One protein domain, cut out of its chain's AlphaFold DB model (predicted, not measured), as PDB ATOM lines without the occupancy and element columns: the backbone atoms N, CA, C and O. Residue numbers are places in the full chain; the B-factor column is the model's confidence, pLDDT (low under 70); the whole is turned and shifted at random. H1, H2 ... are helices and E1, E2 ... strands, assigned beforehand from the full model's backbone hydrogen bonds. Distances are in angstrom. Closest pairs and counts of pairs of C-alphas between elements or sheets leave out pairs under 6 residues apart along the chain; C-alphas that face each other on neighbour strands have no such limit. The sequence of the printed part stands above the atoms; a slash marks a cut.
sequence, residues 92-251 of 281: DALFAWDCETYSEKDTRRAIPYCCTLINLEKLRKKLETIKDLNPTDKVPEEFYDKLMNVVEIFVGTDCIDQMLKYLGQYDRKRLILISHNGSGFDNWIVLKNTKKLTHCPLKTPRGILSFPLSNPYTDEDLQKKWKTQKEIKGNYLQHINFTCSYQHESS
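What this domain is: This is residues 92 to 251 of the 281 residues of an uncharacterized protein of Lottia gigantea (UniProt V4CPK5). A strongly twisted sheet of seven strands curls round two helices, H3 and H4, which lie over one of its faces; at one side a helical hairpin, H1 and H2, makes an arm, and residues 134 to 142 stick out at its tip. H5 lies away from the sheet and from the arm, on the stretch between E6 and E7. The printed part has 160 residues, with five named helices and seven named strands in the order E1 E2 H1 H2 E3 H3 E4 H4 E5 E6 H5 E7. The sheet is mixed, in the order E3 E2 E1 E4 E7 E6 E5, and the class is mixed, helices and strands. The whole is compact, with a radius of gyration of the C-alphas of 17.3 A and spans of 51 by 47 by 30 A.

Where its parts are: E1, residues 94 to 103, begins at C-alpha 94 (290.944, 182.581, 278.683) and is 29.6 A long. E2, residues 110 to 119, is 25.6 A long and bends by 64 degrees at residue 113. H1, residues 120 to 129, is 14.4 A long, and H2 is residues 141 to 148. E3, residues 151 to 155, leads to H3, residues 159 to 168, 14.0 A long from C-alpha 159 (287.625, 198.711, 288.940). E4, residues 174 to 179, is followed by H4, residues 186 to 193. E5 is residues 202 to 204. E6, residues 207 to 214, is 20.6 A long and bends by 54 degrees at residue 210. H5, residues 220 to 228, is 12.5 A long. E7, residues 239 to 244, ends at C-alpha 244 (302.186, 187.482, 282.314).

How they stand to each other: E3 and E5 are the edge strands of the sheet. E1 and E2 are an antiparallel hairpin, with N 96 and O 118 2.9 A apart. E3 is antiparallel to E2, with N 117 and O 152 at 2.9 A. E1 is parallel to E4, their directions 51 degrees apart, with N 178 and O 95 at 2.8 A. E4 is parallel to E7, at 22 degrees, with N 177 and O 241 at 2.9 A. E7 and E6 are antiparallel, with N 213 and O 240 at 2.8 A. E5 and E6 are an antiparallel hairpin, with N 209 and O 202 at 2.8 A. The pairing is staggered: E6 pairs with E5 over residues 207 to 210 and with E7 over residues 210 to 214. H3 and H4 on one face of the sheet make two layers, helices over a sheet. Two split strand-helix-strand units, in which other strands lie between the two parallel strands, are E3, H3, E4 and E4, H4, E5; both crossovers are right-handed. The closest C-alphas of H3 and E2 are those of Cys 159 and Cys 114, 5.8 A apart; those of H4 and E6 are Asn 187 and Ile 208, at 6.3 A. H3 and H4 are close but not clearly touching, about perpendicular at 88 degrees, with C-alphas 160 and 190 at 6.9 A. H1 only grazes the sheet, with residues 120 to 123. H1 and H2, a helical hairpin, only just touch, with 3 pairs of C-alphas within 8 A, the closest Lys 126 and Leu 147 at 7.2 A; they run opposite ways at a shallow tilt of 32 degrees. H2 and H5 are not on the sheet, and H5 touches no helix. In each of H1 to H5 every O i to N i+4 pair is within hydrogen-bond range.

The domain as a whole: The C-alphas farthest apart are those of Thr 136 and Thr 228, 52.8 A. The printed part has no cut, and the one long link is H1 to H2, with 11 residues. The mean pLDDT of the printed part is 81.5; it is under 70 at residues 130 to 140, 195 to 199, 206, 230 to 234 and 246 to 250.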
ATOM      1  N   ASP A  92     287.349 179.756 275.986       82.12
ATOM      2  CA  ASP A  92     286.275 180.452 276.690       82.12
ATOM      3  C   ASP A  92     286.557 180.746 278.175       82.12
ATOM      4  O   ASP A  92     285.848 181.554 278.783       82.12
ATOM      5  N   ALA A  93     287.602 180.138 278.742       88.88
ATOM      6  CA  ALA A  93     288.115 180.390 280.088       88.88
ATOM      7  C   ALA A  93     289.360 181.297 280.084       88.88
ATOM      8  O   ALA A  93     289.966 181.533 281.138       88.88
ATOM      9  N   LEU A  94     289.752 181.781 278.901       91.19
ATOM     10  CA  LEU A  94     290.944 182.581 278.683       91.19
ATOM     11  C   LEU A  94     290.573 184.034 278.392       91.19
ATOM     12  O   LEU A  94     289.777 184.337 277.500       91.19
ATOM     13  N   PHE A  95     291.186 184.939 279.143       93.94
ATOM     14  CA  PHE A  95     290.959 186.367 279.013       93.94
ATOM     15  C   PHE A  95     292.279 187.107 278.832       93.94
ATOM     16  O   PHE A  95     293.265 186.792 279.495       93.94
ATOM     17  N   ALA A  96     292.286 188.116 277.967       91.44
ATOM     18  CA  ALA A  96     293.285 189.175 278.004       91.44
ATOM     19  C   ALA A  96     292.785 190.291 278.923       91.44
ATOM     20  O   ALA A  96     291.590 190.595 278.928       91.44
ATOM     21  N   TRP A  97     293.684 190.892 279.693       93.69
ATOM     22  CA  TRP A  97     293.341 192.011 280.561       93.69
ATOM     23  C   TRP A  97     294.486 193.020 280.646       93.69
ATOM     24  O   TRP A  97     295.654 192.662 280.465       93.69
ATOM     25  N   ASP A  98     294.128 194.271 280.916       90.38
ATOM     26  CA  ASP A  98     295.060 195.384 281.113       90.38
ATOM     27  C   ASP A  98     294.450 196.402 282.087       90.38
ATOM     28  O   ASP A  98     293.220 196.462 282.234       90.38
ATOM     29  N   CYS A  99     295.280 197.198 282.763       87.69
ATOM     30  CA  CYS A  99     294.796 198.223 283.683       87.69
ATOM     31  C   CYS A  99     295.558 199.541 283.579       87.69
ATOM     32  O   CYS A  99     296.775 199.582 283.437       87.69
ATOM     33  N   GLU A 100     294.815 200.629 283.731       86.44
ATOM     34  CA  GLU A 100     295.364 201.969 283.814       86.44
ATOM     35  C   GLU A 100     295.373 202.434 285.267       86.44
ATOM     36  O   GLU A 100     294.445 202.189 286.052       86.44
ATOM     37  N   THR A 101     296.451 203.121 285.632       83.00
ATOM     38  CA  THR A 101     296.681 203.591 286.997       83.00
ATOM     39  C   THR A 101     297.119 205.048 287.002       83.00
ATOM     40  O   THR A 101     297.734 205.526 286.050       83.00
ATOM     41  N   TYR A 102     296.854 205.747 288.100       79.12
ATOM     42  CA  TYR A 102     297.498 207.020 288.406       79.12
ATOM     43  C   TYR A 102     298.337 206.887 289.677       79.12
ATOM     44  O   TYR A 102     298.120 205.999 290.501       79.12
ATOM     45  N   SER A 103     299.319 207.772 289.835       82.19
ATOM     46  CA  SER A 103     300.124 207.840 291.055       82.19
ATOM     47  C   SER A 103     299.462 208.786 292.052       82.19
ATOM     48  O   SER A 103     299.291 209.973 291.764       82.19
ATOM     49  N   GLU A 104     299.095 208.278 293.223       79.44
ATOM     50  CA  GLU A 104     298.642 209.108 294.338       79.44
ATOM     51  C   GLU A 104     299.802 209.993 294.821       79.44
ATOM     52  O   GLU A 104     300.894 209.497 295.105       79.44
ATOM     53  N   LYS A 105     299.588 211.313 294.894       76.75
ATOM     54  CA  LYS A 105     300.665 212.299 295.117       76.75
ATOM     55  C   LYS A 105     301.455 212.049 296.402       76.75
ATOM     56  O   LYS A 105     302.684 212.122 296.377       76.75
ATOM     57  N   ASP A 106     300.755 211.731 297.486       76.69
ATOM     58  CA  ASP A 106     301.348 211.682 298.824       76.69
ATOM     59  C   ASP A 106     302.038 210.345 299.100       76.69
ATOM     60  O   ASP A 106     303.146 210.298 299.635       76.69
ATOM     61  N   THR A 107     301.416 209.239 298.691       76.81
ATOM     62  CA  THR A 107     301.929 207.887 298.962       76.81
ATOM     63  C   THR A 107     302.773 207.329 297.818       76.81
ATOM     64  O   THR A 107     303.447 206.312 297.991       76.81
ATOM     65  N   ARG A 108     302.726 207.967 296.636       75.75
ATOM     66  CA  ARG A 108     303.253 207.451 295.360       75.75
ATOM     67  C   ARG A 108     302.731 206.055 295.022       75.75
ATOM     68  O   ARG A 108     303.387 205.290 294.309       75.75
ATOM     69  N   ARG A 109     301.565 205.692 295.559       79.38
ATOM     70  CA  ARG A 109     300.909 204.423 295.273       79.38
ATOM     71  C   ARG A 109     300.271 204.496 293.893       79.38
ATOM     72  O   ARG A 109     299.578 205.457 293.575       79.38
ATOM     73  N   ALA A 110     300.472 203.452 293.098       82.38
ATOM     74  CA  ALA A 110     299.706 203.256 291.879       82.38
ATOM     75  C   ALA A 110     298.274 202.835 292.247       82.38
ATOM     76  O   ALA A 110     298.064 201.775 292.849       82.38
ATOM     77  N   ILE A 111     297.307 203.688 291.920       82.06
ATOM     78  CA  ILE A 111     295.880 203.454 292.122       82.06
ATOM     79  C   ILE A 111     295.270 203.111 290.763       82.06
ATOM     80  O   ILE A 111     295.365 203.932 289.846       82.06
ATOM     81  N   PRO A 112     294.675 201.919 290.593       87.62
ATOM     82  CA  PRO A 112     293.966 201.604 289.363       87.62
ATOM     83  C   PRO A 112     292.722 202.486 289.253       87.62
ATOM     84  O   PRO A 112     292.045 202.719 290.249       87.62
ATOM     85  N   TYR A 113     292.438 202.988 288.055       86.56
ATOM     86  CA  TYR A 113     291.213 203.754 287.779       86.56
ATOM     87  C   TYR A 113     290.410 203.187 286.609       86.56
ATOM     88  O   TYR A 113     289.250 203.545 286.426       86.56
ATOM     89  N   CYS A 114     291.018 202.309 285.815       87.94
ATOM     90  CA  CYS A 114     290.349 201.590 284.748       87.94
ATOM     91  C   CYS A 114     291.002 200.219 284.591       87.94
ATOM     92  O   CYS A 114     292.223 200.098 284.669       87.94
ATOM     93  N   CYS A 115     290.210 199.182 284.365       91.12
ATOM     94  CA  CYS A 115     290.730 197.934 283.828       91.12
ATOM     95  C   CYS A 115     289.802 197.398 282.751       91.12
ATOM     96  O   CYS A 115     288.583 197.570 282.812       91.12
ATOM     97  N   THR A 116     290.405 196.741 281.771       89.94
ATOM     98  CA  THR A 116     289.699 196.150 280.641       89.94
ATOM     99  C   THR A 116     289.926 194.655 280.612       89.94
ATOM    100  O   THR A 116     290.976 194.156 281.023       89.94
ATOM    101  N   LEU A 117     288.915 193.938 280.143       93.94
ATOM    102  CA  LEU A 117     288.905 192.490 280.103       93.94
ATOM    103  C   LEU A 117     288.258 192.033 278.792       93.94
ATOM    104  O   LEU A 117     287.168 192.472 278.436       93.94
ATOM    105  N   ILE A 118     288.923 191.130 278.072       91.44
ATOM    106  CA  ILE A 118     288.437 190.585 276.801       91.44
ATOM    107  C   ILE A 118     288.517 189.067 276.860       91.44
ATOM    108  O   ILE A 118     289.592 188.503 277.057       91.44
ATOM    109  N   ASN A 119     287.389 188.392 276.650       93.00
ATOM    110  CA  ASN A 119     287.375 186.943 276.478       93.00
ATOM    111  C   ASN A 119     287.907 186.578 275.084       93.00
ATOM    112  O   ASN A 119     287.399 187.081 274.079       93.00
ATOM    113  N   LEU A 120     288.909 185.700 275.012       87.19
ATOM    114  CA  LEU A 120     289.586 185.421 273.744       87.19
ATOM    115  C   LEU A 120     288.717 184.630 272.761       87.19
ATOM    116  O   LEU A 120     288.797 184.880 271.561       87.19
ATOM    117  N   GLU A 121     287.825 183.766 273.246       87.81
ATOM    118  CA  GLU A 121     286.847 183.082 272.394       87.81
ATOM    119  C   GLU A 121     285.801 184.055 271.825       87.81
ATOM    120  O   GLU A 121     285.473 183.997 270.636       87.81
ATOM    121  N   LYS A 122     285.291 184.995 272.640       89.62
ATOM    122  CA  LYS A 122     284.388 186.055 272.147       89.62
ATOM    123  C   LYS A 122     285.082 186.914 271.091       89.62
ATOM    124  O   LYS A 122     284.482 187.200 270.055       89.62
ATOM    125  N   LEU A 123     286.338 187.295 271.334       84.56
ATOM    126  CA  LEU A 123     287.140 188.060 270.382       84.56
ATOM    127  C   LEU A 123     287.329 187.286 269.076       84.56
ATOM    128  O   LEU A 123     287.055 187.829 268.011       84.56
ATOM    129  N   ARG A 124     287.734 186.014 269.152       82.19
ATOM    130  CA  ARG A 124     287.915 185.147 267.984       82.19
ATOM    131  C   ARG A 124     286.648 185.074 267.136       82.19
ATOM    132  O   ARG A 124     286.698 185.390 265.952       82.19
ATOM    133  N   LYS A 125     285.506 184.742 267.748       85.75
ATOM    134  CA  LYS A 125     284.209 184.693 267.053       85.75
ATOM    135  C   LYS A 125     283.859 186.030 266.417       85.75
ATOM    136  O   LYS A 125     283.371 186.068 265.292       85.75
ATOM    137  N   LYS A 126     284.121 187.139 267.114       82.81
ATOM    138  CA  LYS A 126     283.866 188.472 266.567       82.81
ATOM    139  C   LYS A 126     284.746 188.748 265.349       82.81
ATOM    140  O   LYS A 126     284.223 189.209 264.341       82.81
ATOM    141  N   LEU A 127     286.033 188.414 265.406       76.75
ATOM    142  CA  LEU A 127     286.950 188.564 264.277       76.75
ATOM    143  C   LEU A 127     286.541 187.692 263.081       76.75
ATOM    144  O   LEU A 127     286.595 188.170 261.956       76.75
ATOM    145  N   GLU A 128     286.044 186.471 263.302       79.81
ATOM    146  CA  GLU A 128     285.529 185.595 262.232       79.81
ATOM    147  C   GLU A 128     284.300 186.185 261.508       79.81
ATOM    148  O   GLU A 128     284.105 185.940 260.318       79.81
ATOM    149  N   THR A 129     283.480 187.001 262.188       77.31
ATOM    150  CA  THR A 129     282.351 187.706 261.544       77.31
ATOM    151  C   THR A 129     282.778 188.895 260.685       77.31
ATOM    152  O   THR A 129     281.980 189.402 259.894       77.31
ATOM    153  N   ILE A 130     284.019 189.355 260.834       69.75
ATOM    154  CA  ILE A 130     284.535 190.524 260.139       69.75
ATOM    155  C   ILE A 130     285.332 190.034 258.931       69.75
ATOM    156  O   ILE A 130     286.469 189.586 259.049       69.75
ATOM    157  N   LYS A 131     284.710 190.106 257.754       61.69
ATOM    158  CA  LYS A 131     285.384 189.839 256.480       61.69
ATOM    159  C   LYS A 131     286.227 191.052 256.072       61.69
ATOM    160  O   LYS A 131     285.815 192.184 256.306       61.69
ATOM    161  N   ASP A 132     287.375 190.784 255.453       58.03
ATOM    162  CA  ASP A 132     288.172 191.745 254.675       58.03
ATOM    163  C   ASP A 132     288.720 192.967 255.436       58.03
ATOM    164  O   ASP A 132     288.441 194.117 255.108       58.03
ATOM    165  N   LEU A 133     289.589 192.730 256.422       57.72
ATOM    166  CA  LEU A 133     290.537 193.755 256.868       57.72
ATOM    167  C   LEU A 133     291.808 193.669 256.016       57.72
ATOM    168  O   LEU A 133     292.666 192.824 256.285       57.72
ATOM    169  N   ASN A 134     291.974 194.537 255.016       55.91
ATOM    170  CA  ASN A 134     293.290 194.655 254.393       55.91
ATOM    171  C   ASN A 134     294.260 195.364 255.355       55.91
ATOM    172  O   ASN A 134     293.890 196.370 255.962       55.91
ATOM    173  N   PRO A 135     295.530 194.927 255.443       50.12
ATOM    174  CA  PRO A 135     296.570 195.564 256.261       50.12
ATOM    175  C   PRO A 135     296.806 197.058 255.973       50.12
ATOM    176  O   PRO A 135     297.439 197.753 256.766       50.12
ATOM    177  N   THR A 136     296.359 197.544 254.816       52.75
ATOM    178  CA  THR A 136     296.543 198.921 254.342       52.75
ATOM    179  C   THR A 136     295.344 199.822 254.600       52.75
ATOM    180  O   THR A 136     295.489 201.044 254.546       52.75
ATOM    181  N   ASP A 137     294.178 199.246 254.885       56.62
ATOM    182  CA  ASP A 137     292.964 200.023 255.077       56.62
ATOM    183  C   ASP A 137     292.951 200.571 256.501       56.62
ATOM    184  O   ASP A 137     293.203 199.858 257.476       56.62
ATOM    185  N   LYS A 138     292.664 201.871 256.638       58.72
ATOM    186  CA  LYS A 138     292.307 202.414 257.946       58.72
ATOM    187  C   LYS A 138     291.076 201.650 258.403       58.72
ATOM    188  O   LYS A 138     290.026 201.751 257.777       58.72
ATOM    189  N   VAL A 139     291.229 200.888 259.477       61.31
ATOM    190  CA  VAL A 139     290.117 200.180 260.105       61.31
ATOM    191  C   VAL A 139     288.974 201.171 260.371       61.31
ATOM    192  O   VAL A 139     289.220 202.158 261.073       61.31
ATOM    193  N   PRO A 140     287.778 200.966 259.784       65.62
ATOM    194  CA  PRO A 140     286.655 201.885 259.943       65.62
ATOM    195  C   PRO A 140     286.277 202.064 261.414       65.62
ATOM    196  O   PRO A 140     286.409 201.133 262.200       65.62
ATOM    197  N   GLU A 141     285.755 203.226 261.794       70.12
ATOM    198  CA  GLU A 141     285.288 203.480 263.168       70.12
ATOM    199  C   GLU A 141     284.240 202.442 263.614       70.12
ATOM    200  O   GLU A 141     284.362 201.852 264.684       70.12
ATOM    201  N   GLU A 142     283.339 202.055 262.705       70.44
ATOM    202  CA  GLU A 142     282.361 200.980 262.923       70.44
ATOM    203  C   GLU A 142     282.985 199.625 263.301       70.44
ATOM    204  O   GLU A 142     282.337 198.775 263.916       70.44
ATOM    205  N   PHE A 143     284.230 199.365 262.891       71.25
ATOM    206  CA  PHE A 143     284.944 198.160 263.301       71.25
ATOM    207  C   PHE A 143     285.359 198.241 264.768       71.25
ATOM    208  O   PHE A 143     285.228 197.247 265.488       71.25
ATOM    209  N   TYR A 144     285.833 199.406 265.214       72.19
ATOM    210  CA  TYR A 144     286.149 199.620 266.621       72.19
ATOM    211  C   TYR A 144     284.889 199.450 267.459       72.19
ATOM    212  O   TYR A 144     284.911 198.629 268.369       72.19
ATOM    213  N   ASP A 145     283.768 200.064 267.083       75.81
ATOM    214  CA  ASP A 145     282.490 199.899 267.789       75.81
ATOM    215  C   ASP A 145     282.070 198.427 267.889       75.81
ATOM    216  O   ASP A 145     281.642 197.933 268.937       75.81
ATOM    217  N   LYS A 146     282.256 197.662 266.805       76.00
ATOM    218  CA  LYS A 146     281.996 196.216 266.799       76.00
ATOM    219  C   LYS A 146     282.883 195.469 267.794       76.00
ATOM    220  O   LYS A 146     282.364 194.563 268.448       76.00
ATOM    221  N   LEU A 147     284.167 195.811 267.906       76.12
ATOM    222  CA  LEU A 147     285.076 195.203 268.881       76.12
ATOM    223  C   LEU A 147     284.791 195.662 270.311       76.12
ATOM    224  O   LEU A 147     284.806 194.829 271.211       76.12
ATOM    225  N   MET A 148     284.466 196.937 270.525       80.81
ATOM    226  CA  MET A 148     284.145 197.479 271.848       80.81
ATOM    227  C   MET A 148     282.977 196.734 272.504       80.81
ATOM    228  O   MET A 148     282.989 196.533 273.709       80.81
ATOM    229  N   ASN A 149     282.040 196.200 271.712       83.50
ATOM    230  CA  ASN A 149     280.945 195.355 272.210       83.50
ATOM    231  C   ASN A 149     281.382 194.035 272.880       83.50
ATOM    232  O   ASN A 149     280.552 193.375 273.502       83.50
ATOM    233  N   VAL A 150     282.632 193.588 272.705       86.44
ATOM    234  CA  VAL A 150     283.160 192.377 273.368       86.44
ATOM    235  C   VAL A 150     284.204 192.686 274.443       86.44
ATOM    236  O   VAL A 150     284.729 191.754 275.056       86.44
ATOM    237  N   VAL A 151     284.508 193.970 274.655       87.38
ATOM    238  CA  VAL A 151     285.417 194.450 275.695       87.38
ATOM    239  C   VAL A 151     284.596 194.823 276.919       87.38
ATOM    240  O   VAL A 151     283.703 195.660 276.847       87.38
ATOM    241  N   GLU A 152     284.935 194.237 278.056       94.25
ATOM    242  CA  GLU A 152     284.400 194.665 279.343       94.25
ATOM    243  C   GLU A 152     285.313 195.761 279.900       94.25
ATOM    244  O   GLU A 152     286.535 195.581 279.965       94.25
ATOM    245  N   ILE A 153     284.737 196.900 280.286       90.56
ATOM    246  CA  ILE A 153     285.465 198.054 280.822       90.56
ATOM    247  C   ILE A 153     284.921 198.365 282.207       90.56
ATOM    248  O   ILE A 153     283.723 198.573 282.383       90.56
ATOM    249  N   PHE A 154     285.818 198.438 283.182       92.25
ATOM    250  CA  PHE A 154     285.494 198.769 284.561       92.25
ATOM    251  C   PHE A 154     286.215 200.058 284.930       92.25
ATOM    252  O   PHE A 154     287.438 200.130 284.813       92.25
ATOM    253  N   VAL A 155     285.471 201.069 285.375       90.19
ATOM    254  CA  VAL A 155     285.992 202.413 285.669       90.19
ATOM    255  C   VAL A 155     285.771 202.739 287.142       90.19
ATOM    256  O   VAL A 155     284.743 202.384 287.717       90.19
ATOM    257  N   GLY A 156     286.740 203.425 287.745       87.12
ATOM    258  CA  GLY A 156     286.745 203.803 289.154       87.12
ATOM    259  C   GLY A 156     287.901 203.169 289.922       87.12
ATOM    260  O   GLY A 156     288.585 202.268 289.440       87.12
ATOM    261  N   THR A 157     288.129 203.637 291.150       88.12
ATOM    262  CA  THR A 157     289.194 203.107 292.021       88.12
ATOM    263  C   THR A 157     288.936 201.678 292.500       88.12
ATOM    264  O   THR A 157     289.843 201.010 292.993       88.12
ATOM    265  N   ASP A 158     287.700 201.203 292.363       91.81
ATOM    266  CA  ASP A 158     287.259 199.838 292.636       91.81
ATOM    267  C   ASP A 158     287.152 198.986 291.355       91.81
ATOM    268  O   ASP A 158     286.575 197.900 291.394       91.81
ATOM    269  N   CYS A 159     287.723 199.423 290.222       91.94
ATOM    270  CA  CYS A 159     287.625 198.711 288.940       91.94
ATOM    271  C   CYS A 159     288.086 197.244 289.022       91.94
ATOM    272  O   CYS A 159     287.457 196.365 288.436       91.94
ATOM    273  N   ILE A 160     289.115 196.946 289.824       93.44
ATOM    274  CA  ILE A 160     289.573 195.570 290.066       93.44
ATOM    275  C   ILE A 160     288.496 194.747 290.789       93.44
ATOM    276  O   ILE A 160     288.259 193.598 290.424       93.44
ATOM    277  N   ASP A 161     287.811 195.319 291.782       94.06
ATOM    278  CA  ASP A 161     286.708 194.642 292.473       94.06
ATOM    279  C   ASP A 161     285.511 194.435 291.539       94.06
ATOM    280  O   ASP A 161     284.898 193.368 291.558       94.06
ATOM    281  N   GLN A 162     285.191 195.420 290.694       95.25
ATOM    282  CA  GLN A 162     284.147 195.294 289.672       95.25
ATOM    283  C   GLN A 162     284.468 194.165 288.676       95.25
ATOM    284  O   GLN A 162     283.618 193.306 288.434       95.25
ATOM    285  N   MET A 163     285.709 194.097 288.180       96.19
ATOM    286  CA  MET A 163     286.181 193.015 287.309       96.19
ATOM    287  C   MET A 163     286.051 191.647 287.991       96.19
ATOM    288  O   MET A 163     285.557 190.693 287.391       96.19
ATOM    289  N   LEU A 164     286.462 191.527 289.258       94.94
ATOM    290  CA  LEU A 164     286.359 190.265 289.991       94.94
ATOM    291  C   LEU A 164     284.899 189.864 290.261       94.94
ATOM    292  O   LEU A 164     284.586 188.675 290.192       94.94
ATOM    293  N   LYS A 165     283.995 190.822 290.506       95.75
ATOM    294  CA  LYS A 165     282.544 190.570 290.611       95.75
ATOM    295  C   LYS A 165     281.959 190.060 289.298       95.75
ATOM    296  O   LYS A 165     281.234 189.069 289.319       95.75
ATOM    297  N   TYR A 166     282.311 190.686 288.173       96.44
ATOM    298  CA  TYR A 166     281.910 190.223 286.843       96.44
ATOM    299  C   TYR A 166     282.368 188.780 286.602       96.44
ATOM    300  O   TYR A 166     281.567 187.909 286.266       96.44
ATOM    301  N   LEU A 167     283.650 188.495 286.857       95.88
ATOM    302  CA  LEU A 167     284.199 187.148 286.706       95.88
ATOM    303  C   LEU A 167     283.534 186.141 287.649       95.88
ATOM    304  O   LEU A 167     283.331 184.995 287.262       95.88
ATOM    305  N   GLY A 168     283.146 186.564 288.853       95.06
ATOM    306  CA  GLY A 168     282.496 185.717 289.853       95.06
ATOM    307  C   GLY A 168     281.142 185.156 289.419       95.06
ATOM    308  O   GLY A 168     280.744 184.108 289.922       95.06
ATOM    309  N   GLN A 169     280.482 185.805 288.457       95.19
ATOM    310  CA  GLN A 169     279.233 185.354 287.830       95.19
ATOM    311  C   GLN A 169     279.475 184.513 286.566       95.19
ATOM    312  O   GLN A 169     278.544 183.953 285.989       95.19
ATOM    313  N   TYR A 170     280.724 184.417 286.110       93.50
ATOM    314  CA  TYR A 170     281.081 183.656 284.925       93.50
ATOM    315  C   TYR A 170     281.116 182.161 285.261       93.50
ATOM    316  O   TYR A 170     281.867 181.733 286.140       93.50
ATOM    317  N   ASP A 171     280.333 181.352 284.540       91.38
ATOM    318  CA  ASP A 171     280.153 179.904 284.759       91.38
ATOM    319  C   ASP A 171     281.371 179.071 284.314       91.38
ATOM    320  O   ASP A 171     281.300 178.128 283.524       91.38
ATOM    321  N   ARG A 172     282.541 179.438 284.831       90.38
ATOM    322  CA  ARG A 172     283.792 178.700 284.718       90.38
ATOM    323  C   ARG A 172     284.501 178.744 286.059       90.38
ATOM    324  O   ARG A 172     284.845 179.807 286.570       90.38
ATOM    325  N   LYS A 173     284.771 177.562 286.618       87.38
ATOM    326  CA  LYS A 173     285.450 177.427 287.913       87.38
ATOM    327  C   LYS A 173     286.924 177.829 287.869       87.38
ATOM    328  O   LYS A 173     287.486 178.197 288.897       87.38
ATOM    329  N   ARG A 174     287.570 177.715 286.708       89.12
ATOM    330  CA  ARG A 174     288.983 178.050 286.509       89.12
ATOM    331  C   ARG A 174     289.109 179.017 285.347       89.12
ATOM    332  O   ARG A 174     288.646 178.695 284.259       89.12
ATOM    333  N   LEU A 175     289.753 180.149 285.591       92.50
ATOM    334  CA  LEU A 175     289.997 181.202 284.616       92.50
ATOM    335  C   LEU A 175     291.487 181.519 284.533       92.50
ATOM    336  O   LEU A 175     292.200 181.443 285.537       92.50
ATOM    337  N   ILE A 176     291.945 181.915 283.348       91.31
ATOM    338  CA  ILE A 176     293.286 182.466 283.138       91.31
ATOM    339  C   ILE A 176     293.141 183.880 282.585       91.31
ATOM    340  O   ILE A 176     292.484 184.087 281.567       91.31
ATOM    341  N   LEU A 177     293.790 184.832 283.248       93.88
ATOM    342  CA  LEU A 177     293.887 186.222 282.814       93.88
ATOM    343  C   LEU A 177     295.322 186.498 282.372       93.88
ATOM    344  O   LEU A 177     296.248 186.367 283.172       93.88
ATOM    345  N   ILE A 178     295.509 186.872 281.111       90.12
ATOM    346  CA  ILE A 178     296.812 187.164 280.517       90.12
ATOM    347  C   ILE A 178     296.993 188.673 280.384       90.12
ATOM    348  O   ILE A 178     296.210 189.329 279.702       90.12
ATOM    349  N   SER A 179     298.055 189.205 280.985       90.31
ATOM    350  CA  SER A 179     298.521 190.579 280.764       90.31
ATOM    351  C   SER A 179     299.820 190.585 279.962       90.31
ATOM    352  O   SER A 179     300.739 189.787 280.207       90.31
ATOM    353  N   HIS A 180     299.929 191.501 279.000       84.19
ATOM    354  CA  HIS A 180     301.175 191.672 278.262       84.19
ATOM    355  C   HIS A 180     302.202 192.410 279.118       84.19
ATOM    356  O   HIS A 180     301.974 193.535 279.536       84.19
ATOM    357  N   ASN A 181     303.352 191.783 279.375       79.88
ATOM    358  CA  ASN A 181     304.397 192.337 280.245       79.88
ATOM    359  C   ASN A 181     303.932 192.703 281.681       79.88
ATOM    360  O   ASN A 181     304.657 193.370 282.420       79.88
ATOM    361  N   GLY A 182     302.786 192.190 282.139       81.50
ATOM    362  CA  GLY A 182     302.237 192.551 283.451       81.50
ATOM    363  C   GLY A 182     303.028 192.066 284.666       81.50
ATOM    364  O   GLY A 182     302.686 192.408 285.796       81.50
ATOM    365  N   SER A 183     304.119 191.313 284.477       81.94
ATOM    366  CA  SER A 183     304.935 190.812 285.589       81.94
ATOM    367  C   SER A 183     305.554 191.912 286.448       81.94
ATOM    368  O   SER A 183     305.685 191.750 287.664       81.94
ATOM    369  N   GLY A 184     305.908 193.038 285.831       81.81
ATOM    370  CA  GLY A 184     306.484 194.185 286.524       81.81
ATOM    371  C   GLY A 184     305.449 195.149 287.098       81.81
ATOM    372  O   GLY A 184     305.824 195.970 287.932       81.81
ATOM    373  N   PHE A 185     304.181 195.063 286.675       83.69
ATOM    374  CA  PHE A 185     303.193 196.101 286.964       83.69
ATOM    375  C   PHE A 185     301.777 195.567 287.203       83.69
ATOM    376  O   PHE A 185     301.389 195.459 288.360       83.69
ATOM    377  N   ASP A 186     301.024 195.175 286.172       87.06
ATOM    378  CA  ASP A 186     299.591 194.843 286.299       87.06
ATOM    379  C   ASP A 186     299.327 193.767 287.358       87.06
ATOM    380  O   ASP A 186     298.458 193.900 288.223       87.06
ATOM    381  N   ASN A 187     300.169 192.730 287.379       87.75
ATOM    382  CA  ASN A 187     300.063 191.666 288.370       87.75
ATOM    383  C   ASN A 187     300.308 192.185 289.797       87.75
ATOM    384  O   ASN A 187     299.658 191.729 290.736       87.75
ATOM    385  N   TRP A 188     301.207 193.159 289.973       84.75
ATOM    386  CA  TRP A 188     301.411 193.828 291.260       84.75
ATOM    387  C   TRP A 188     300.213 194.678 291.669       84.75
ATOM    388  O   TRP A 188     299.880 194.690 292.853       84.75
ATOM    389  N   ILE A 189     299.561 195.361 290.726       87.94
ATOM    390  CA  ILE A 189     298.373 196.177 291.003       87.94
ATOM    391  C   ILE A 189     297.261 195.302 291.577       87.94
ATOM    392  O   ILE A 189     296.741 195.605 292.651       87.94
ATOM    393  N   VAL A 190     296.948 194.172 290.944       88.44
ATOM    394  CA  VAL A 190     295.937 193.244 291.479       88.44
ATOM    395  C   VAL A 190     296.393 192.649 292.807       88.44
ATOM    396  O   VAL A 190     295.622 192.616 293.766       88.44
ATOM    397  N   LEU A 191     297.658 192.238 292.918       83.62
ATOM    398  CA  LEU A 191     298.184 191.675 294.160       83.62
ATOM    399  C   LEU A 191     298.028 192.637 295.347       83.62
ATOM    400  O   LEU A 191     297.687 192.218 296.447       83.62
ATOM    401  N   LYS A 192     298.278 193.930 295.129       82.62
ATOM    402  CA  LYS A 192     298.200 194.962 296.171       82.62
ATOM    403  C   LYS A 192     296.772 195.368 296.519       82.62
ATOM    404  O   LYS A 192     296.557 195.862 297.623       82.62
ATOM    405  N   ASN A 193     295.824 195.173 295.607       77.19
ATOM    406  CA  ASN A 193     294.415 195.504 295.823       77.19
ATOM    407  C   ASN A 193     293.564 194.289 296.244       77.19
ATOM    408  O   ASN A 193     292.415 194.456 296.637       77.19
ATOM    409  N   THR A 194     294.119 193.073 296.243       74.31
ATOM    410  CA  THR A 194     293.421 191.868 296.718       74.31
ATOM    411  C   THR A 194     293.659 191.630 298.210       74.31
ATOM    412  O   THR A 194     294.779 191.694 298.712       74.31
ATOM    413  N   LYS A 195     292.582 191.336 298.950       64.88
ATOM    414  CA  LYS A 195     292.620 191.203 300.420       64.88
ATOM    415  C   LYS A 195     293.296 189.920 300.914       64.88
ATOM    416  O   LYS A 195     293.777 189.884 302.043       64.88
ATOM    417  N   LYS A 196     293.289 188.847 300.114       65.75
ATOM    418  CA  LYS A 196     293.818 187.538 300.516       65.75
ATOM    419  C   LYS A 196     294.308 186.746 299.311       65.75
ATOM    420  O   LYS A 196     293.538 186.456 298.400       65.75
ATOM    421  N   LEU A 197     295.568 186.335 299.363       62.84
ATOM    422  CA  LEU A 197     296.114 185.330 298.460       62.84
ATOM    423  C   LEU A 197     295.813 183.938 298.985       62.84
ATOM    424  O   LEU A 197     295.904 183.684 300.186       62.84
ATOM    425  N   THR A 198     295.467 183.034 298.076       58.19
ATOM    426  CA  THR A 198     295.231 181.634 298.430       58.19
ATOM    427  C   THR A 198     296.432 180.744 298.170       58.19
ATOM    428  O   THR A 198     296.522 179.697 298.801       58.19
ATOM    429  N   HIS A 199     297.371 181.163 297.314       65.75
ATOM    430  CA  HIS A 199     298.652 180.479 297.128       65.75
ATOM    431  C   HIS A 199     299.771 181.469 296.776       65.75
ATOM    432  O   HIS A 199     299.518 182.626 296.434       65.75
ATOM    433  N   CYS A 200     301.016 180.995 296.859       71.19
ATOM    434  CA  CYS A 200     302.201 181.795 296.573       71.19
ATOM    435  C   CYS A 200     302.276 182.194 295.087       71.19
ATOM    436  O   CYS A 200     302.082 181.344 294.213       71.19
ATOM    437  N   PRO A 201     302.591 183.465 294.779       76.94
ATOM    438  CA  PRO A 201     302.842 183.902 293.412       76.94
ATOM    439  C   PRO A 201     304.117 183.253 292.850       76.94
ATOM    440  O   PRO A 201     305.122 183.116 293.551       76.94
ATOM    441  N   LEU A 202     304.117 182.940 291.556       77.88
ATOM    442  CA  LEU A 202     305.321 182.601 290.805       77.88
ATOM    443  C   LEU A 202     306.093 183.887 290.493       77.88
ATOM    444  O   LEU A 202     305.785 184.624 289.554       77.88
ATOM    445  N   LYS A 203     307.114 184.165 291.301       74.88
ATOM    446  CA  LYS A 203     307.981 185.339 291.169       74.88
ATOM    447  C   LYS A 203     309.302 184.968 290.498       74.88
ATOM    448  O   LYS A 203     309.931 183.974 290.838       74.88
ATOM    449  N   THR A 204     309.755 185.821 289.588       71.94
ATOM    450  CA  THR A 204     311.080 185.761 288.954       71.94
ATOM    451  C   THR A 204     311.845 187.062 289.236       71.94
ATOM    452  O   THR A 204     311.242 188.027 289.720       71.94
ATOM    453  N   PRO A 205     313.142 187.174 288.883       71.88
ATOM    454  CA  PRO A 205     313.860 188.450 288.954       71.88
ATOM    455  C   PRO A 205     313.216 189.586 288.143       71.88
ATOM    456  O   PRO A 205     313.513 190.750 288.388       71.88
ATOM    457  N   ARG A 206     312.350 189.259 287.173       66.38
ATOM    458  CA  ARG A 206     311.654 190.230 286.317       66.38
ATOM    459  C   ARG A 206     310.299 190.679 286.876       66.38
ATOM    460  O   ARG A 206     309.747 191.642 286.364       66.38
ATOM    461  N   GLY A 207     309.787 190.024 287.920       77.81
ATOM    462  CA  GLY A 207     308.499 190.353 288.535       77.81
ATOM    463  C   GLY A 207     307.620 189.130 288.810       77.81
ATOM    464  O   GLY A 207     308.107 187.998 288.851       77.81
ATOM    465  N   ILE A 208     306.323 189.359 289.020       78.50
ATOM    466  CA  ILE A 208     305.320 188.316 289.276       78.50
ATOM    467  C   ILE A 208     304.869 187.733 287.942       78.50
ATOM    468  O   ILE A 208     304.023 188.293 287.254       78.50
ATOM    469  N   LEU A 209     305.440 186.600 287.559       81.50
ATOM    470  CA  LEU A 209     305.108 185.945 286.303       81.50
ATOM    471  C   LEU A 209     303.674 185.413 286.306       81.50
ATOM    472  O   LEU A 209     302.959 185.593 285.328       81.50
ATOM    473  N   SER A 210     303.247 184.787 287.396       84.19
ATOM    474  CA  SER A 210     301.854 184.398 287.571       84.19
ATOM    475  C   SER A 210     301.481 184.342 289.041       84.19
ATOM    476  O   SER A 210     302.350 184.237 289.906       84.19
ATOM    477  N   PHE A 211     300.191 184.429 289.345       83.88
ATOM    478  CA  PHE A 211     299.698 184.154 290.685       83.88
ATOM    479  C   PHE A 211     298.236 183.694 290.658       83.88
ATOM    480  O   PHE A 211     297.415 184.262 289.928       83.88
ATOM    481  N   PRO A 212     297.889 182.688 291.473       85.56
ATOM    482  CA  PRO A 212     296.513 182.263 291.631       85.56
ATOM    483  C   PRO A 212     295.790 183.113 292.685       85.56
ATOM    484  O   PRO A 212     296.317 183.426 293.755       85.56
ATOM    485  N   LEU A 213     294.533 183.414 292.398       88.00
ATOM    486  CA  LEU A 213     293.588 184.104 293.259       88.00
ATOM    487  C   LEU A 213     292.328 183.243 293.376       88.00
ATOM    488  O   LEU A 213     291.778 182.795 292.372       88.00
ATOM    489  N   SER A 214     291.845 183.017 294.595       89.00
ATOM    490  CA  SER A 214     290.472 182.537 294.773       89.00
ATOM    491  C   SER A 214     289.551 183.742 294.812       89.00
ATOM    492  O   SER A 214     289.716 184.604 295.673       89.00
ATOM    493  N   ASN A 215     288.615 183.806 293.872       90.81
ATOM    494  CA  ASN A 215     287.737 184.948 293.700       90.81
ATOM    495  C   ASN A 215     286.730 185.025 294.864       90.81
ATOM    496  O   ASN A 215     285.864 184.148 294.967       90.81
ATOM    497  N   PRO A 216     286.799 186.046 295.737       88.44
ATOM    498  CA  PRO A 216     285.867 186.172 296.854       88.44
ATOM    499  C   PRO A 216     284.440 186.518 296.407       88.44
ATOM    500  O   PRO A 216     283.518 186.364 297.200       88.44
ATOM    501  N   TYR A 217     284.247 186.951 295.158       92.81
ATOM    502  CA  TYR A 217     282.948 187.325 294.597       92.81
ATOM    503  C   TYR A 217     282.279 186.193 293.805       92.81
ATOM    504  O   TYR A 217     281.400 186.452 292.989       92.81
ATOM    505  N   THR A 218     282.715 184.944 293.997       92.69
ATOM    506  CA  THR A 218     282.129 183.791 293.297       92.69
ATOM    507  C   THR A 218     280.646 183.658 293.637       92.69
ATOM    508  O   THR A 218     280.300 183.535 294.812       92.69
ATOM    509  N   ASP A 219     279.795 183.610 292.616       94.50
ATOM    510  CA  ASP A 219     278.349 183.467 292.756       94.50
ATOM    511  C   ASP A 219     277.956 182.200 293.542       94.50
ATOM    512  O   ASP A 219     278.532 181.122 293.358       94.50
ATOM    513  N   GLU A 220     276.991 182.322 294.455       93.19
ATOM    514  CA  GLU A 220     276.595 181.224 295.344       93.19
ATOM    515  C   GLU A 220     275.949 180.052 294.601       93.19
ATOM    516  O   GLU A 220     276.135 178.894 294.990       93.19
ATOM    517  N   ASP A 221     275.200 180.319 293.533       92.75
ATOM    518  CA  ASP A 221     274.532 179.276 292.764       92.75
ATOM    519  C   ASP A 221     275.538 178.520 291.895       92.75
ATOM    520  O   ASP A 221     275.472 177.287 291.815       92.75
ATOM    521  N   LEU A 222     276.558 179.206 291.369       91.75
ATOM    522  CA  LEU A 222     277.717 178.551 290.757       91.75
ATOM    523  C   LEU A 222     278.473 177.665 291.759       91.75
ATOM    524  O   LEU A 222     278.813 176.522 291.442       91.75
ATOM    525  N   GLN A 223     278.675 178.130 292.997       90.12
ATOM    526  CA  GLN A 223     279.299 177.312 294.044       90.12
ATOM    527  C   GLN A 223     278.484 176.045 294.344       90.12
ATOM    528  O   GLN A 223     279.051 174.948 294.429       90.12
ATOM    529  N   LYS A 224     277.153 176.167 294.472       90.25
ATOM    530  CA  LYS A 224     276.245 175.022 294.667       90.25
ATOM    531  C   LYS A 224     276.317 174.057 293.482       90.25
ATOM    532  O   LYS A 224     276.446 172.851 293.698       90.25
ATOM    533  N   LYS A 225     276.305 174.574 292.250       89.25
ATOM    534  CA  LYS A 225     276.421 173.791 291.012       89.25
ATOM    535  C   LYS A 225     277.725 172.993 290.952       89.25
ATOM    536  O   LYS A 225     277.702 171.784 290.736       89.25
ATOM    537  N   TRP A 226     278.874 173.614 291.212       87.69
ATOM    538  CA  TRP A 226     280.154 172.893 291.177       87.69
ATOM    539  C   TRP A 226     280.302 171.894 292.330       87.69
ATOM    540  O   TRP A 226     281.014 170.893 292.204       87.69
ATOM    541  N   LYS A 227     279.619 172.132 293.456       84.81
ATOM    542  CA  LYS A 227     279.545 171.179 294.569       84.81
ATOM    543  C   LYS A 227     278.765 169.921 294.195       84.81
ATOM    544  O   LYS A 227     279.218 168.824 294.525       84.81
ATOM    545  N   THR A 228     277.632 170.053 293.505       82.56
ATOM    546  CA  THR A 228     276.819 168.899 293.079       82.56
ATOM    547  C   THR A 228     277.487 168.098 291.966       82.56
ATOM    548  O   THR A 228     277.413 166.871 291.979       82.56
ATOM    549  N   GLN A 229     278.221 168.759 291.067       77.69
ATOM    550  CA  GLN A 229     278.938 168.106 289.966       77.69
ATOM    551  C   GLN A 229     280.153 167.269 290.416       77.69
ATOM    552  O   GLN A 229     280.709 166.529 289.610       77.69
ATOM    553  N   LYS A 230     280.576 167.341 291.693       68.38
ATOM    554  CA  LYS A 230     281.761 166.645 292.254       68.38
ATOM    555  C   LYS A 230     283.064 166.845 291.457       68.38
ATOM    556  O   LYS A 230     284.039 166.147 291.725       68.38
ATOM    557  N   GLU A 231     283.114 167.811 290.539       56.41
ATOM    558  CA  GLU A 231     284.231 168.000 289.606       56.41
ATOM    559  C   GLU A 231     285.558 168.283 290.327       56.41
ATOM    560  O   GLU A 231     286.621 167.963 289.803       56.41
ATOM    561  N   ILE A 232     285.528 168.848 291.547       55.56
ATOM    562  CA  ILE A 232     286.727 169.108 292.364       55.56
ATOM    563  C   ILE A 232     286.377 169.024 293.865       55.56
ATOM    564  O   ILE A 232     285.451 169.697 294.321       55.56
ATOM    565  N   LYS A 233     287.144 168.251 294.652       55.06
ATOM    566  CA  LYS A 233     287.096 168.261 296.131       55.06
ATOM    567  C   LYS A 233     287.804 169.515 296.675       55.06
ATOM    568  O   LYS A 233     288.948 169.751 296.301       55.06
ATOM    569  N   GLY A 234     287.171 170.286 297.565       64.19
ATOM    570  CA  GLY A 234     287.800 171.430 298.248       64.19
ATOM    571  C   GLY A 234     286.971 172.716 298.209       64.19
ATOM    572  O   GLY A 234     285.746 172.660 298.172       64.19
ATOM    573  N   ASN A 235     287.650 173.871 298.230       70.25
ATOM    574  CA  ASN A 235     287.029 175.195 298.134       70.25
ATOM    575  C   ASN A 235     286.221 175.328 296.820       70.25
ATOM    576  O   ASN A 235     286.688 174.931 295.747       70.25
ATOM    577  N   TYR A 236     284.994 175.848 296.910       80.62
ATOM    578  CA  TYR A 236     284.087 176.016 295.770       80.62
ATOM    579  C   TYR A 236     284.183 177.396 295.116       80.62
ATOM    580  O   TYR A 236     283.530 177.611 294.102       80.62
ATOM    581  N   LEU A 237     285.028 178.290 295.635       87.31
ATOM    582  CA  LEU A 237     285.327 179.558 294.974       87.31
ATOM    583  C   LEU A 237     285.957 179.336 293.591       87.31
ATOM    584  O   LEU A 237     286.714 178.385 293.362       87.31
ATOM    585  N   GLN A 238     285.667 180.255 292.676       90.56
ATOM    586  CA  GLN A 238     286.309 180.347 291.376       90.56
ATOM    587  C   GLN A 238     287.804 180.635 291.557       90.56
ATOM    588  O   GLN A 238     288.216 181.457 292.376       90.56
ATOM    589  N   HIS A 239     288.628 179.942 290.781       89.38
ATOM    590  CA  HIS A 239     290.073 180.110 290.751       89.38
ATOM    591  C   HIS A 239     290.473 180.909 289.515       89.38
ATOM    592  O   HIS A 239     290.235 180.477 288.388       89.38
ATOM    593  N   ILE A 240     291.121 182.046 289.730       91.69
ATOM    594  CA  ILE A 240     291.626 182.925 288.680       91.69
ATOM    595  C   ILE A 240     293.149 182.879 288.717       91.69
ATOM    596  O   ILE A 240     293.746 183.105 289.766       91.69
ATOM    597  N   ASN A 241     293.789 182.591 287.589       90.25
ATOM    598  CA  ASN A 241     295.239 182.635 287.470       90.25
ATOM    599  C   ASN A 241     295.660 183.825 286.607       90.25
ATOM    600  O   ASN A 241     295.512 183.800 285.384       90.25
ATOM    601  N   PHE A 242     296.210 184.852 287.247       91.44
ATOM    602  CA  PHE A 242     296.819 185.981 286.554       91.44
ATOM    603  C   PHE A 242     298.183 185.552 286.027       91.44
ATOM    604  O   PHE A 242     298.991 185.008 286.775       91.44
ATOM    605  N   THR A 243     298.437 185.766 284.741       88.44
ATOM    606  CA  THR A 243     299.625 185.282 284.041       88.44
ATOM    607  C   THR A 243     300.187 186.382 283.158       88.44
ATOM    608  O   THR A 243     299.471 187.033 282.407       88.44
ATOM    609  N   CYS A 244     301.494 186.587 283.218       85.75
ATOM    610  CA  CYS A 244     302.186 187.482 282.314       85.75
ATOM    611  C   CYS A 244     302.546 186.742 281.019       85.75
ATOM    612  O   CYS A 244     303.166 185.678 281.052       85.75
ATOM    613  N   SER A 245     302.233 187.345 279.870       79.50
ATOM    614  CA  SER A 245     302.542 186.778 278.551       79.50
ATOM    615  C   SER A 245     304.036 186.753 278.222       79.50
ATOM    616  O   SER A 245     304.413 186.193 277.201       79.50
ATOM    617  N   TYR A 246     304.893 187.377 279.036       69.88
ATOM    618  CA  TYR A 246     306.300 187.625 278.708       69.88
ATOM    619  C   TYR A 246     307.103 186.339 278.419       69.88
ATOM    620  O   TYR A 246     308.068 186.361 277.660       69.88
ATOM    621  N   GLN A 247     306.713 185.199 279.000       61.06
ATOM    622  CA  GLN A 247     307.332 183.903 278.679       61.06
ATOM    623  C   GLN A 247     306.981 183.372 277.283       61.06
ATOM    624  O   GLN A 247     307.693 182.514 276.770       61.06
ATOM    625  N   HIS A 248     305.901 183.874 276.687       63.41
ATOM    626  CA  HIS A 248     305.409 183.480 275.370       63.41
ATOM    627  C   HIS A 248     305.755 184.509 274.297       63.41
ATOM    628  O   HIS A 248     306.103 184.132 273.186       63.41
ATOM    629  N   GLU A 249     305.695 185.795 274.643       64.81
ATOM    630  CA  GLU A 249     306.032 186.904 273.760       64.81
ATOM    631  C   GLU A 249     306.915 187.901 274.514       64.81
ATOM    632  O   GLU A 249     306.453 188.623 275.400       64.81
ATOM    633  N   SER A 250     308.206 187.895 274.178       67.88
ATOM    634  CA  SER A 250     309.220 188.741 274.820       67.88
ATOM    635  C   SER A 250     309.377 190.112 274.155       67.88
ATOM    636  O   SER A 250     310.016 191.004 274.723       67.88
ATOM    637  N   SER A 251     308.802 190.279 272.962       70.19
ATOM    638  CA  SER A 251     308.795 191.530 272.209       70.19
ATOM    639  C   SER A 251     307.761 192.490 272.791       70.19
ATOM    640  O   SER A 251     306.745 192.072 273.338       70.19
TER     641      SER A 251